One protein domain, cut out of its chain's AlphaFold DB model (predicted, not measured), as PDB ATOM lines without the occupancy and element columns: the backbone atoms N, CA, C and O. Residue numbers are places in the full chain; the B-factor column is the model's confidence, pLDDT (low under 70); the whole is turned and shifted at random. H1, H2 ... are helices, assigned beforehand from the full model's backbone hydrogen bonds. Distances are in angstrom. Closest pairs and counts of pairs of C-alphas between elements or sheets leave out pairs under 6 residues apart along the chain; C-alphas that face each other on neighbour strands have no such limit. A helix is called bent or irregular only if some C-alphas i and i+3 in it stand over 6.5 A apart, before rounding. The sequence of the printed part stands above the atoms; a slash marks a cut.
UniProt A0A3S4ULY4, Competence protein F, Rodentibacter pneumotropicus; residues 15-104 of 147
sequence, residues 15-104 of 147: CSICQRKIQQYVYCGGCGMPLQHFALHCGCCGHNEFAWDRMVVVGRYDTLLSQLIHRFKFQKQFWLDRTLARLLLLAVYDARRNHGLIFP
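This is residues 15 to 104 of the 147 residues of the protein "Competence protein F" of Rodentibacter pneumotropicus (UniProt A0A3S4ULY4). A long straight helix, H3, makes one side of an elongated body; H2 folds back over its first end in a slanting V, and a long looped stretch without named elements, residues 21 to 62, runs out toward the other end of H3 and returns to H2. Short H1 sits before that stretch, near the middle of H3's length. The printed part has 90 residues, with three named helices in the order H1, H2, H3 and no named strand; the class is all helix, though under half of the residues, 39 of 90, are in named elements. It is only just compact, close to loose, with a radius of gyration of the C-alphas of 14.3 A, and spans 40 by 26 by 26 A.

H1 is residues 16 to 20, beginning at C-alpha 16 at (-18.253, 10.015, 37.340). H2 is residues 63 to 74, 15.8 A from first to last C-alpha. H3 is residues 78 to 99, 30.6 A long, ending at C-alpha 99 at (-2.901, 25.299, 49.062). H3 is neither bent nor irregular, but only just: C-alphas 79 and 82 are 6.3 A apart.

H2 and H3 touch, through residues 68 to 72 of H2 and 78 to 84 of H3 alone. Their closest C-alphas, of Phe 72 and Leu 80, are 6.0 A apart. They run opposite ways at a steep tilt of 52 degrees. H1 touches no helix: it is only just apart from H3, at 8.3 A between closest C-alphas, and from H2, at 8.4 A. Every O i to N i+4 pair is within hydrogen-bond range in H1 and H2, and 16 of 18 in H3.

The C-alphas of Cys 15 and His 47, the two farthest apart, are 41.0 A from each other. The printed part has no cut. The link from H1 to H2 is long, 42 residues; that from H2 to H3 is tight, 3 residues. The mean pLDDT of the printed part is 90.3, and no printed residue is under 70.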
ATOM      1  N   CYS A  15     -22.951  11.315  37.836       82.25
ATOM      2  CA  CYS A  15     -22.079  10.197  37.490       82.25
ATOM      3  C   CYS A  15     -20.627  10.675  37.397       82.25
ATOM      4  O   CYS A  15     -20.356  11.854  37.159       82.25
ATOM      5  N   SER A  16     -19.687   9.736  37.487       80.88
ATOM      6  CA  SER A  16     -18.253  10.015  37.340       80.88
ATOM      7  C   SER A  16     -17.896  10.664  35.996       80.88
ATOM      8  O   SER A  16     -16.917  11.398  35.903       80.88
ATOM      9  N   ILE A  17     -18.679  10.420  34.940       84.19
ATOM     10  CA  ILE A  17     -18.481  11.038  33.622       84.19
ATOM     11  C   ILE A  17     -18.881  12.515  33.659       84.19
ATOM     12  O   ILE A  17     -18.103  13.363  33.238       84.19
ATOM     13  N   CYS A  18     -20.065  12.841  34.188       84.25
ATOM     14  CA  CYS A  18     -20.509  14.229  34.310       84.25
ATOM     15  C   CYS A  18     -19.620  15.011  35.273       84.25
ATOM     16  O   CYS A  18     -19.275  16.146  34.981       84.25
ATOM     17  N   GLN A  19     -19.202  14.402  36.383       84.94
ATOM     18  CA  GLN A  19     -18.286  15.047  37.316       84.94
ATOM     19  C   GLN A  19     -16.958  15.426  36.637       84.94
ATOM     20  O   GLN A  19     -16.493  16.544  36.815       84.94
ATOM     21  N   ARG A  20     -16.386  14.545  35.802       85.88
ATOM     22  CA  ARG A  20     -15.147  14.824  35.046       85.88
ATOM     23  C   ARG A  20     -15.284  15.913  33.980       85.88
ATOM     24  O   ARG A  20     -14.273  16.413  33.506       85.88
ATOM     25  N   LYS A  21     -16.509  16.269  33.584       88.12
ATOM     26  CA  LYS A  21     -16.753  17.377  32.649       88.12
ATOM     27  C   LYS A  21     -16.676  18.748  33.324       88.12
ATOM     28  O   LYS A  21     -16.614  19.738  32.607       88.12
ATOM     29  N   ILE A  22     -16.691  18.813  34.658       88.38
ATOM     30  CA  ILE A  22     -16.480  20.069  35.384       88.38
ATOM     31  C   ILE A  22     -15.013  20.446  35.218       88.38
ATOM     32  O   ILE A  22     -14.127  19.725  35.680       88.38
ATOM     33  N   GLN A  23     -14.758  21.565  34.543       89.56
ATOM     34  CA  GLN A  23     -13.396  21.978  34.246       89.56
ATOM     35  C   GLN A  23     -12.703  22.502  35.503       89.56
ATOM     36  O   GLN A  23     -12.969  23.610  35.972       89.56
ATOM     37  N   GLN A  24     -11.777  21.711  36.033       90.56
ATOM     38  CA  GLN A  24     -10.829  22.174  37.038       90.56
ATOM     39  C   GLN A  24      -9.695  22.956  36.373       90.56
ATOM     40  O   GLN A  24      -9.369  22.755  35.204       90.56
ATOM     41  N   TYR A  25      -9.099  23.870  37.128       94.25
ATOM     42  CA  TYR A  25      -7.930  24.624  36.705       94.25
ATOM     43  C   TYR A  25      -7.059  24.918  37.918       94.25
ATOM     44  O   TYR A  25      -7.534  24.911  39.052       94.25
ATOM     45  N   VAL A  26      -5.778  25.156  37.670       96.38
ATOM     46  CA  VAL A  26      -4.834  25.570  38.700       96.38
ATOM     47  C   VAL A  26      -5.086  27.039  39.024       96.38
ATOM     48  O   VAL A  26      -5.221  27.860  38.115       96.38
ATOM     49  N   TYR A  27      -5.183  27.370  40.309       97.00
ATOM     50  CA  TYR A  27      -5.556  28.708  40.761       97.00
ATOM     51  C   TYR A  27      -4.723  29.169  41.957       97.00
ATOM     52  O   TYR A  27      -4.031  28.384  42.601       97.00
ATOM     53  N   CYS A  28      -4.776  30.469  42.229       96.50
ATOM     54  CA  CYS A  28      -4.198  31.099  43.405       96.50
ATOM     55  C   CYS A  28      -5.065  30.822  44.637       96.50
ATOM     56  O   CYS A  28      -6.223  31.235  44.673       96.50
ATOM     57  N   GLY A  29      -4.501  30.195  45.668       96.19
ATOM     58  CA  GLY A  29      -5.212  29.882  46.910       96.19
ATOM     59  C   GLY A  29      -5.684  31.105  47.708       96.19
ATOM     60  O   GLY A  29      -6.514  30.942  48.593       96.19
ATOM     61  N   GLY A  30      -5.182  32.309  47.419       95.31
ATOM     62  CA  GLY A  30      -5.604  33.564  48.043       95.31
ATOM     63  C   GLY A  30      -6.729  34.261  47.278       95.31
ATOM     64  O   GLY A  30      -7.768  34.568  47.849       95.31
ATOM     65  N   CYS A  31      -6.560  34.494  45.971       94.56
ATOM     66  CA  CYS A  31      -7.505  35.301  45.182       94.56
ATOM     67  C   CYS A  31      -8.308  34.534  44.120       94.56
ATOM     68  O   CYS A  31      -9.169  35.125  43.476       94.56
ATOM     69  N   GLY A  32      -8.019  33.251  43.882       94.44
ATOM     70  CA  GLY A  32      -8.713  32.436  42.877       94.44
ATOM     71  C   GLY A  32      -8.266  32.640  41.429       94.44
ATOM     72  O   GLY A  32      -8.765  31.947  40.544       94.44
ATOM     73  N   MET A  33      -7.326  33.552  41.159       94.50
ATOM     74  CA  MET A  33      -6.835  33.795  39.797       94.50
ATOM     75  C   MET A  33      -6.214  32.532  39.186       94.50
ATOM     76  O   MET A  33      -5.490  31.828  39.894       94.50
ATOM     77  N   PRO A  34      -6.432  32.249  37.888       95.88
ATOM     78  CA  PRO A  34      -5.770  31.140  37.210       95.88
ATOM     79  C   PRO A  34      -4.244  31.263  37.269       95.88
ATOM     80  O   PRO A  34      -3.698  32.345  37.057       95.88
ATOM     81  N   LEU A  35      -3.560  30.147  37.515       95.88
ATOM     82  CA  LEU A  35      -2.101  30.049  37.544       95.88
ATOM     83  C   LEU A  35      -1.621  28.849  36.722       95.88
ATOM     84  O   LEU A  35      -2.403  27.976  36.355       95.88
ATOM     85  N   GLN A  36      -0.315  28.796  36.454       95.31
ATOM     86  CA  GLN A  36       0.329  27.627  35.842       95.31
ATOM     87  C   GLN A  36       0.618  26.519  36.866       95.31
ATOM     88  O   GLN A  36       0.514  25.341  36.545       95.31
ATOM     89  N   HIS A  37       0.935  26.899  38.108       95.12
ATOM     90  CA  HIS A  37       1.227  25.988  39.218       95.12
ATOM     91  C   HIS A  37       0.434  26.410  40.455       95.12
ATOM     92  O   HIS A  37       0.148  27.598  40.630       95.12
ATOM     93  N   PHE A  38       0.042  25.442  41.291       93.81
ATOM     94  CA  PHE A  38      -0.673  25.754  42.524       93.81
ATOM     95  C   PHE A  38       0.245  26.568  43.431       93.81
ATOM     96  O   PHE A  38       1.361  26.160  43.738       93.81
ATOM     97  N   ALA A  39      -0.247  27.721  43.857       95.25
ATOM     98  CA  ALA A  39       0.431  28.577  44.809       95.25
ATOM     99  C   ALA A  39      -0.609  29.163  45.751       95.25
ATOM    100  O   ALA A  39      -1.773  29.339  45.382       95.25
ATOM    101  N   LEU A  40      -0.193  29.464  46.977       94.69
ATOM    102  CA  LEU A  40      -1.058  30.174  47.904       94.69
ATOM    103  C   LEU A  40      -1.296  31.612  47.427       94.69
ATOM    104  O   LEU A  40      -2.439  32.027  47.303       94.69
ATOM    105  N   HIS A  41      -0.241  32.349  47.096       94.88
ATOM    106  CA  HIS A  41      -0.347  33.737  46.659       94.88
ATOM    107  C   HIS A  41       0.270  33.912  45.274       94.88
ATOM    108  O   HIS A  41       1.294  33.307  44.959       94.88
ATOM    109  N   CYS A  42      -0.355  34.752  44.451       94.06
ATOM    110  CA  CYS A  42       0.191  35.216  43.179       94.06
ATOM    111  C   CYS A  42       0.664  36.674  43.301       94.06
ATOM    112  O   CYS A  42       0.408  37.328  44.310       94.06
ATOM    113  N   GLY A  43       1.295  37.218  42.254       90.50
ATOM    114  CA  GLY A  43       1.764  38.612  42.253       90.50
ATOM    115  C   GLY A  43       0.656  39.655  42.471       90.50
ATOM    116  O   GLY A  43       0.907  40.714  43.039       90.50
ATOM    117  N   CYS A  44      -0.593  39.349  42.104       87.38
ATOM    118  CA  CYS A  44      -1.732  40.237  42.356       87.38
ATOM    119  C   CYS A  44      -2.136  40.282  43.837       87.38
ATOM    120  O   CYS A  44      -2.721  41.268  44.268       87.38
ATOM    121  N   CYS A  45      -1.836  39.236  44.618       92.56
ATOM    122  CA  CYS A  45      -2.198  39.202  46.034       92.56
ATOM    123  C   CYS A  45      -1.421  40.224  46.865       92.56
ATOM    124  O   CYS A  45      -1.968  40.734  47.827       92.56
ATOM    125  N   GLY A  46      -0.185  40.560  46.485       83.75
ATOM    126  CA  GLY A  46       0.605  41.565  47.206       83.75
ATOM    127  C   GLY A  46       0.088  43.000  47.057       83.75
ATOM    128  O   GLY A  46       0.500  43.869  47.812       83.75
ATOM    129  N   HIS A  47      -0.805  43.248  46.096       81.50
ATOM    130  CA  HIS A  47      -1.329  44.580  45.790       81.50
ATOM    131  C   HIS A  47      -2.738  44.820  46.352       81.50
ATOM    132  O   HIS A  47      -3.249  45.927  46.229       81.50
ATOM    133  N   ASN A  48      -3.373  43.796  46.931       78.69
ATOM    134  CA  ASN A  48      -4.758  43.848  47.389       78.69
ATOM    135  C   ASN A  48      -4.888  43.241  48.786       78.69
ATOM    136  O   ASN A  48      -4.523  42.086  49.000       78.69
ATOM    137  N   GLU A  49      -5.502  43.982  49.704       83.00
ATOM    138  CA  GLU A  49      -5.971  43.431  50.974       83.00
ATOM    139  C   GLU A  49      -7.343  42.784  50.758       83.00
ATOM    140  O   GLU A  49      -8.345  43.456  50.508       83.00
ATOM    141  N   PHE A  50      -7.390  41.454  50.804       87.44
ATOM    142  CA  PHE A  50      -8.647  40.713  50.724       87.44
ATOM    143  C   PHE A  50      -9.260  40.547  52.117       87.44
ATOM    144  O   PHE A  50      -8.553  40.323  53.093       87.44
ATOM    145  N   ALA A  51     -10.592  40.549  52.198       90.00
ATOM    146  CA  ALA A  51     -11.329  40.263  53.434       90.00
ATOM    147  C   ALA A  51     -11.346  38.762  53.812       90.00
ATOM    148  O   ALA A  51     -12.113  38.346  54.677       90.00
ATOM    149  N   TRP A  52     -10.567  37.933  53.117       90.06
ATOM    150  CA  TRP A  52     -10.499  36.487  53.307       90.06
ATOM    151  C   TRP A  52      -9.053  36.002  53.199       90.06
ATOM    152  O   TRP A  52      -8.279  36.505  52.388       90.06
ATOM    153  N   ASP A  53      -8.715  34.961  53.962       90.00
ATOM    154  CA  ASP A  53      -7.360  34.390  53.965       90.00
ATOM    155  C   ASP A  53      -7.129  33.394  52.826       90.00
ATOM    156  O   ASP A  53      -6.004  33.198  52.363       90.00
ATOM    157  N   ARG A  54      -8.189  32.680  52.427       93.19
ATOM    158  CA  ARG A  54      -8.125  31.556  51.487       93.19
ATOM    159  C   ARG A  54      -9.364  31.503  50.614       93.19
ATOM    160  O   ARG A  54     -10.479  31.733  51.076       93.19
ATOM    161  N   MET A  55      -9.165  31.094  49.371       94.81
ATOM    162  CA  MET A  55     -10.213  30.813  48.408       94.81
ATOM    163  C   MET A  55     -10.211  29.328  48.046       94.81
ATOM    164  O   MET A  55      -9.162  28.728  47.823       94.81
ATOM    165  N   VAL A  56     -11.405  28.741  47.963       96.06
ATOM    166  CA  VAL A  56     -11.620  27.378  47.466       96.06
ATOM    167  C   VAL A  56     -12.457  27.457  46.200       96.06
ATOM    168  O   VAL A  56     -13.559  28.002  46.209       96.06
ATOM    169  N   VAL A  57     -11.942  26.894  45.110       95.38
ATOM    170  CA  VAL A  57     -12.597  26.912  43.798       95.38
ATOM    171  C   VAL A  57     -12.972  25.492  43.385       95.38
ATOM    172  O   VAL A  57     -12.126  24.605  43.325       95.38
ATOM    173  N   VAL A  58     -14.252  25.279  43.071       94.50
ATOM    174  CA  VAL A  58     -14.772  23.980  42.599       94.50
ATOM    175  C   VAL A  58     -14.377  23.696  41.148       94.50
ATOM    176  O   VAL A  58     -14.090  22.559  40.783       94.50
ATOM    177  N   GLY A  59     -14.381  24.729  40.311       92.50
ATOM    178  CA  GLY A  59     -14.084  24.634  38.889       92.50
ATOM    179  C   GLY A  59     -14.448  25.925  38.171       92.50
ATOM    180  O   GLY A  59     -14.893  26.895  38.792       92.50
ATOM    181  N   ARG A  60     -14.252  25.952  36.854       90.88
ATOM    182  CA  ARG A  60     -14.694  27.068  36.016       90.88
ATOM    183  C   ARG A  60     -16.212  27.157  36.037       90.88
ATOM    184  O   ARG A  60     -16.911  26.145  36.045       90.88
ATOM    185  N   TYR A  61     -16.718  28.384  36.003       87.75
ATOM    186  CA  TYR A  61     -18.142  28.639  35.833       87.75
ATOM    187  C   TYR A  61     -18.544  28.419  34.365       87.75
ATOM    188  O   TYR A  61     -18.831  29.355  33.626       87.75
ATOM    189  N   ASP A  62     -18.479  27.162  33.933       85.75
ATOM    190  CA  ASP A  62     -18.833  26.712  32.592       85.75
ATOM    191  C   ASP A  62     -20.315  26.314  32.500       85.75
ATOM    192  O   ASP A  62     -21.065  26.362  33.478       85.75
ATOM    193  N   THR A  63     -20.754  25.907  31.308       82.81
ATOM    194  CA  THR A  63     -22.142  25.519  31.024       82.81
ATOM    195  C   THR A  63     -22.678  24.470  32.002       82.81
ATOM    196  O   THR A  63     -23.837  24.545  32.408       82.81
ATOM    197  N   LEU A  64     -21.854  23.505  32.416       86.12
ATOM    198  CA  LEU A  64     -22.275  22.408  33.280       86.12
ATOM    199  C   LEU A  64     -22.494  22.888  34.716       86.12
ATOM    200  O   LEU A  64     -23.568  22.681  35.292       86.12
ATOM    201  N   LEU A  65     -21.475  23.534  35.289       88.62
ATOM    202  CA  LEU A  65     -21.523  24.008  36.669       88.62
ATOM    203  C   LEU A  65     -22.538  25.151  36.819       88.62
ATOM    204  O   LEU A  65     -23.317  25.161  37.774       88.62
ATOM    205  N   SER A  66     -22.605  26.051  35.836       89.94
ATOM    206  CA  SER A  66     -23.585  27.140  35.774       89.94
ATOM    207  C   SER A  66     -25.020  26.615  35.752       89.94
ATOM    208  O   SER A  66     -25.845  27.058  36.550       89.94
ATOM    209  N   GLN A  67     -25.329  25.605  34.928       89.50
ATOM    210  CA  GLN A  67     -26.670  25.011  34.899       89.50
ATOM    211  C   GLN A  67     -27.053  24.364  36.234       89.50
ATOM    212  O   GLN A  67     -28.185  24.536  36.690       89.50
ATOM    213  N   LEU A  68     -26.135  23.636  36.880       88.94
ATOM    214  CA  LEU A  68     -26.380  23.044  38.200       88.94
ATOM    215  C   LEU A  68     -26.673  24.121  39.250       88.94
ATOM    216  O   LEU A  68     -27.682  24.039  39.953       88.94
ATOM    217  N   ILE A  69     -25.836  25.159  39.306       89.31
ATOM    218  CA  ILE A  69     -25.994  26.287  40.229       89.31
ATOM    219  C   ILE A  69     -27.296  27.044  39.943       89.31
ATOM    220  O   ILE A  69     -28.008  27.410  40.876       89.31
ATOM    221  N   HIS A  70     -27.651  27.257  38.677       89.00
ATOM    222  CA  HIS A  70     -28.873  27.955  38.290       89.00
ATOM    223  C   HIS A  70     -30.128  27.165  38.685       89.00
ATOM    224  O   HIS A  70     -31.048  27.711  39.295       89.00
ATOM    225  N   ARG A  71     -30.164  25.856  38.402       87.75
ATOM    226  CA  ARG A  71     -31.266  24.968  38.811       87.75
ATOM    227  C   ARG A  71     -31.453  24.967  40.329       87.75
ATOM    228  O   ARG A  71     -32.586  25.030  40.806       87.75
ATOM    229  N   PHE A  72     -30.349  24.959  41.070       86.88
ATOM    230  CA  PHE A  72     -30.354  25.047  42.527       86.88
ATOM    231  C   PHE A  72     -30.814  26.425  43.034       86.88
ATOM    232  O   PHE A  72     -31.621  26.521  43.948       86.88
ATOM    233  N   LYS A  73     -30.377  27.531  42.425       82.69
ATOM    234  CA  LYS A  73     -30.753  28.880  42.885       82.69
ATOM    235  C   LYS A  73     -32.190  29.275  42.531       82.69
ATOM    236  O   LYS A  73     -32.807  30.011  43.299       82.69
ATOM    237  N   PHE A  74     -32.705  28.828  41.382       82.69
ATOM    238  CA  PHE A  74     -33.905  29.425  40.779       82.69
ATOM    239  C   PHE A  74     -35.023  28.436  40.435       82.69
ATOM    240  O   PHE A  74     -36.169  28.853  40.323       82.69
ATOM    241  N   GLN A  75     -34.742  27.137  40.296       82.31
ATOM    242  CA  GLN A  75     -35.750  26.147  39.873       82.31
ATOM    243  C   GLN A  75     -36.251  25.260  41.020       82.31
ATOM    244  O   GLN A  75     -36.798  24.188  40.776       82.31
ATOM    245  N   LYS A  76     -36.036  25.679  42.274       78.75
ATOM    246  CA  LYS A  76     -36.451  24.958  43.492       78.75
ATOM    247  C   LYS A  76     -35.955  23.502  43.573       78.75
ATOM    248  O   LYS A  76     -36.538  22.680  44.270       78.75
ATOM    249  N   GLN A  77     -34.842  23.184  42.910       83.25
ATOM    250  CA  GLN A  77     -34.273  21.832  42.896       83.25
ATOM    251  C   GLN A  77     -33.340  21.611  44.087       83.25
ATOM    252  O   GLN A  77     -32.128  21.489  43.920       83.25
ATOM    253  N   PHE A  78     -33.911  21.600  45.292       82.56
ATOM    254  CA  PHE A  78     -33.159  21.524  46.549       82.56
ATOM    255  C   PHE A  78     -32.268  20.280  46.635       82.56
ATOM    256  O   PHE A  78     -31.168  20.391  47.147       82.56
ATOM    257  N   TRP A  79     -32.674  19.153  46.035       83.94
ATOM    258  CA  TRP A  79     -31.908  17.895  45.978       83.94
ATOM    259  C   TRP A  79     -30.549  17.995  45.256       83.94
ATOM    260  O   TRP A  79     -29.772  17.037  45.245       83.94
ATOM    261  N   LEU A  80     -30.263  19.121  44.591       88.06
ATOM    262  CA  LEU A  80     -28.932  19.415  44.053       88.06
ATOM    263  C   LEU A  80     -27.928  19.809  45.147       88.06
ATOM    264  O   LEU A  80     -26.728  19.827  44.869       88.06
ATOM    265  N   ASP A  81     -28.387  20.064  46.372       89.56
ATOM    266  CA  ASP A  81     -27.562  20.285  47.558       89.56
ATOM    267  C   ASP A  81     -26.501  19.194  47.740       89.56
ATOM    268  O   ASP A  81     -25.319  19.512  47.819       89.56
ATOM    269  N   ARG A  82     -26.871  17.911  47.680       89.06
ATOM    270  CA  ARG A  82     -25.945  16.774  47.823       89.06
ATOM    271  C   ARG A  82     -24.877  16.759  46.746       89.06
ATOM    272  O   ARG A  82     -23.712  16.469  47.011       89.06
ATOM    273  N   THR A  83     -25.275  17.104  45.526       90.25
ATOM    274  CA  THR A  83     -24.363  17.166  44.383       90.25
ATOM    275  C   THR A  83     -23.342  18.280  44.574       90.25
ATOM    276  O   THR A  83     -22.137  18.053  44.484       90.25
ATOM    277  N   LEU A  84     -23.828  19.491  44.846       91.88
ATOM    278  CA  LEU A  84     -23.001  20.684  44.975       91.88
ATOM    279  C   LEU A  84     -22.133  20.634  46.238       91.88
ATOM    280  O   LEU A  84     -20.959  20.982  46.172       91.88
ATOM    281  N   ALA A  85     -22.663  20.123  47.351       92.19
ATOM    282  CA  ALA A  85     -21.913  19.930  48.585       92.19
ATOM    283  C   ALA A  85     -20.789  18.910  48.401       92.19
ATOM    284  O   ALA A  85     -19.677  19.152  48.851       92.19
ATOM    285  N   ARG A  86     -21.027  17.807  47.676       90.81
ATOM    286  CA  ARG A  86     -19.969  16.842  47.347       90.81
ATOM    287  C   ARG A  86     -18.862  17.480  46.507       90.81
ATOM    288  O   ARG A  86     -17.690  17.250  46.787       90.81
ATOM    289  N   LEU A  87     -19.214  18.263  45.485       92.62
ATOM    290  CA  LEU A  87     -18.227  18.970  44.663       92.62
ATOM    291  C   LEU A  87     -17.399  19.953  45.498       92.62
ATOM    292  O   LEU A  87     -16.180  20.002  45.359       92.62
ATOM    293  N   LEU A  88     -18.053  20.689  46.395       94.12
ATOM    294  CA  LEU A  88     -17.396  21.621  47.302       94.12
ATOM    295  C   LEU A  88     -16.503  20.903  48.322       94.12
ATOM    296  O   LEU A  88     -15.380  21.335  48.552       94.12
ATOM    297  N   LEU A  89     -16.946  19.767  48.862       92.88
ATOM    298  CA  LEU A  89     -16.161  18.937  49.771       92.88
ATOM    299  C   LEU A  89     -14.873  18.443  49.100       92.88
ATOM    300  O   LEU A  89     -13.793  18.564  49.672       92.88
ATOM    301  N   LEU A  90     -14.971  17.938  47.865       92.38
ATOM    302  CA  LEU A  90     -13.802  17.531  47.081       92.38
ATOM    303  C   LEU A  90     -12.843  18.707  46.854       92.38
ATOM    304  O   LEU A  90     -11.643  18.555  47.064       92.38
ATOM    305  N   ALA A  91     -13.369  19.887  46.517       95.19
ATOM    306  CA  ALA A  91     -12.563  21.094  46.343       95.19
ATOM    307  C   ALA A  91     -11.858  21.533  47.639       95.19
ATOM    308  O   ALA A  91     -10.709  21.962  47.594       95.19
ATOM    309  N   VAL A  92     -12.506  21.387  48.801       95.06
ATOM    310  CA  VAL A  92     -11.901  21.665  50.118       95.06
ATOM    311  C   VAL A  92     -10.743  20.704  50.408       95.06
ATOM    312  O   VAL A  92      -9.675  21.145  50.839       95.06
ATOM    313  N   TYR A  93     -10.904  19.405  50.135       94.69
ATOM    314  CA  TYR A  93      -9.807  18.439  50.271       94.69
ATOM    315  C   TYR A  93      -8.655  18.721  49.297       94.69
ATOM    316  O   TYR A  93      -7.487  18.618  49.680       94.69
ATOM    317  N   ASP A  94      -8.960  19.115  48.062       95.06
ATOM    318  CA  ASP A  94      -7.945  19.507  47.084       95.06
ATOM    319  C   ASP A  94      -7.210  20.780  47.515       95.06
ATOM    320  O   ASP A  94      -5.983  20.822  47.461       95.06
ATOM    321  N   ALA A  95      -7.916  21.781  48.044       96.06
ATOM    322  CA  ALA A  95      -7.305  22.989  48.591       96.06
ATOM    323  C   ALA A  95      -6.420  22.691  49.813       96.06
ATOM    324  O   ALA A  95      -5.368  23.309  49.980       96.06
ATOM    325  N   ARG A  96      -6.775  21.702  50.643       94.81
ATOM    326  CA  ARG A  96      -5.897  21.237  51.727       94.81
ATOM    327  C   ARG A  96      -4.579  20.686  51.186       94.81
ATOM    328  O   ARG A  96      -3.529  21.014  51.729       94.81
ATOM    329  N   ARG A  97      -4.624  19.892  50.111       95.31
ATOM    330  CA  ARG A  97      -3.421  19.316  49.487       95.31
ATOM    331  C   ARG A  97      -2.580  20.351  48.741       95.31
ATOM    332  O   ARG A  97      -1.369  20.367  48.904       95.31
ATOM    333  N   ASN A  98      -3.219  21.209  47.952       96.38
ATOM    334  CA  ASN A  98      -2.535  22.072  46.983       96.38
ATOM    335  C   ASN A  98      -2.250  23.486  47.508       96.38
ATOM    336  O   ASN A  98      -1.344  24.156  47.020       96.38
ATOM    337  N   HIS A  99      -3.021  23.954  48.492       95.94
ATOM    338  CA  HIS A  99      -2.901  25.299  49.062       95.94
ATOM    339  C   HIS A  99      -2.595  25.294  50.559       95.94
ATOM    340  O   HIS A  99      -2.501  26.366  51.152       95.94
ATOM    341  N   GLY A 100      -2.457  24.124  51.191       94.00
ATOM    342  CA  GLY A 100      -2.249  24.025  52.636       94.00
ATOM    343  C   GLY A 100      -3.427  24.575  53.445       94.00
ATOM    344  O   GLY A 100      -3.220  25.139  54.516       94.00
ATOM    345  N   LEU A 101      -4.654  24.471  52.919       93.81
ATOM    346  CA  LEU A 101      -5.858  24.895  53.635       93.81
ATOM    347  C   LEU A 101      -5.974  24.140  54.967       93.81
ATOM    348  O   LEU A 101      -6.054  22.908  54.991       93.81
ATOM    349  N   ILE A 102      -6.046  24.893  56.062       91.19
ATOM    350  CA  ILE A 102      -6.431  24.368  57.369       91.19
ATOM    351  C   ILE A 102      -7.955  24.353  57.430       91.19
ATOM    352  O   ILE A 102      -8.634  25.298  57.035       91.19
ATOM    353  N   PHE A 103      -8.488  23.237  57.898       88.25
ATOM    354  CA  PHE A 103      -9.915  23.027  58.055       88.25
ATOM    355  C   PHE A 103     -10.511  24.005  59.085       88.25
ATOM    356  O   PHE A 103      -9.973  24.102  60.189       88.25
ATOM    357  N   PRO A 104     -11.583  24.750  58.738       84.62
ATOM    358  CA  PRO A 104     -12.147  25.770  59.622       84.62
ATOM    359  C   PRO A 104     -12.829  25.148  60.844       84.62
ATOM    360  O   PRO A 104     -13.402  24.075  60.755       84.62
TER     361      PRO A 104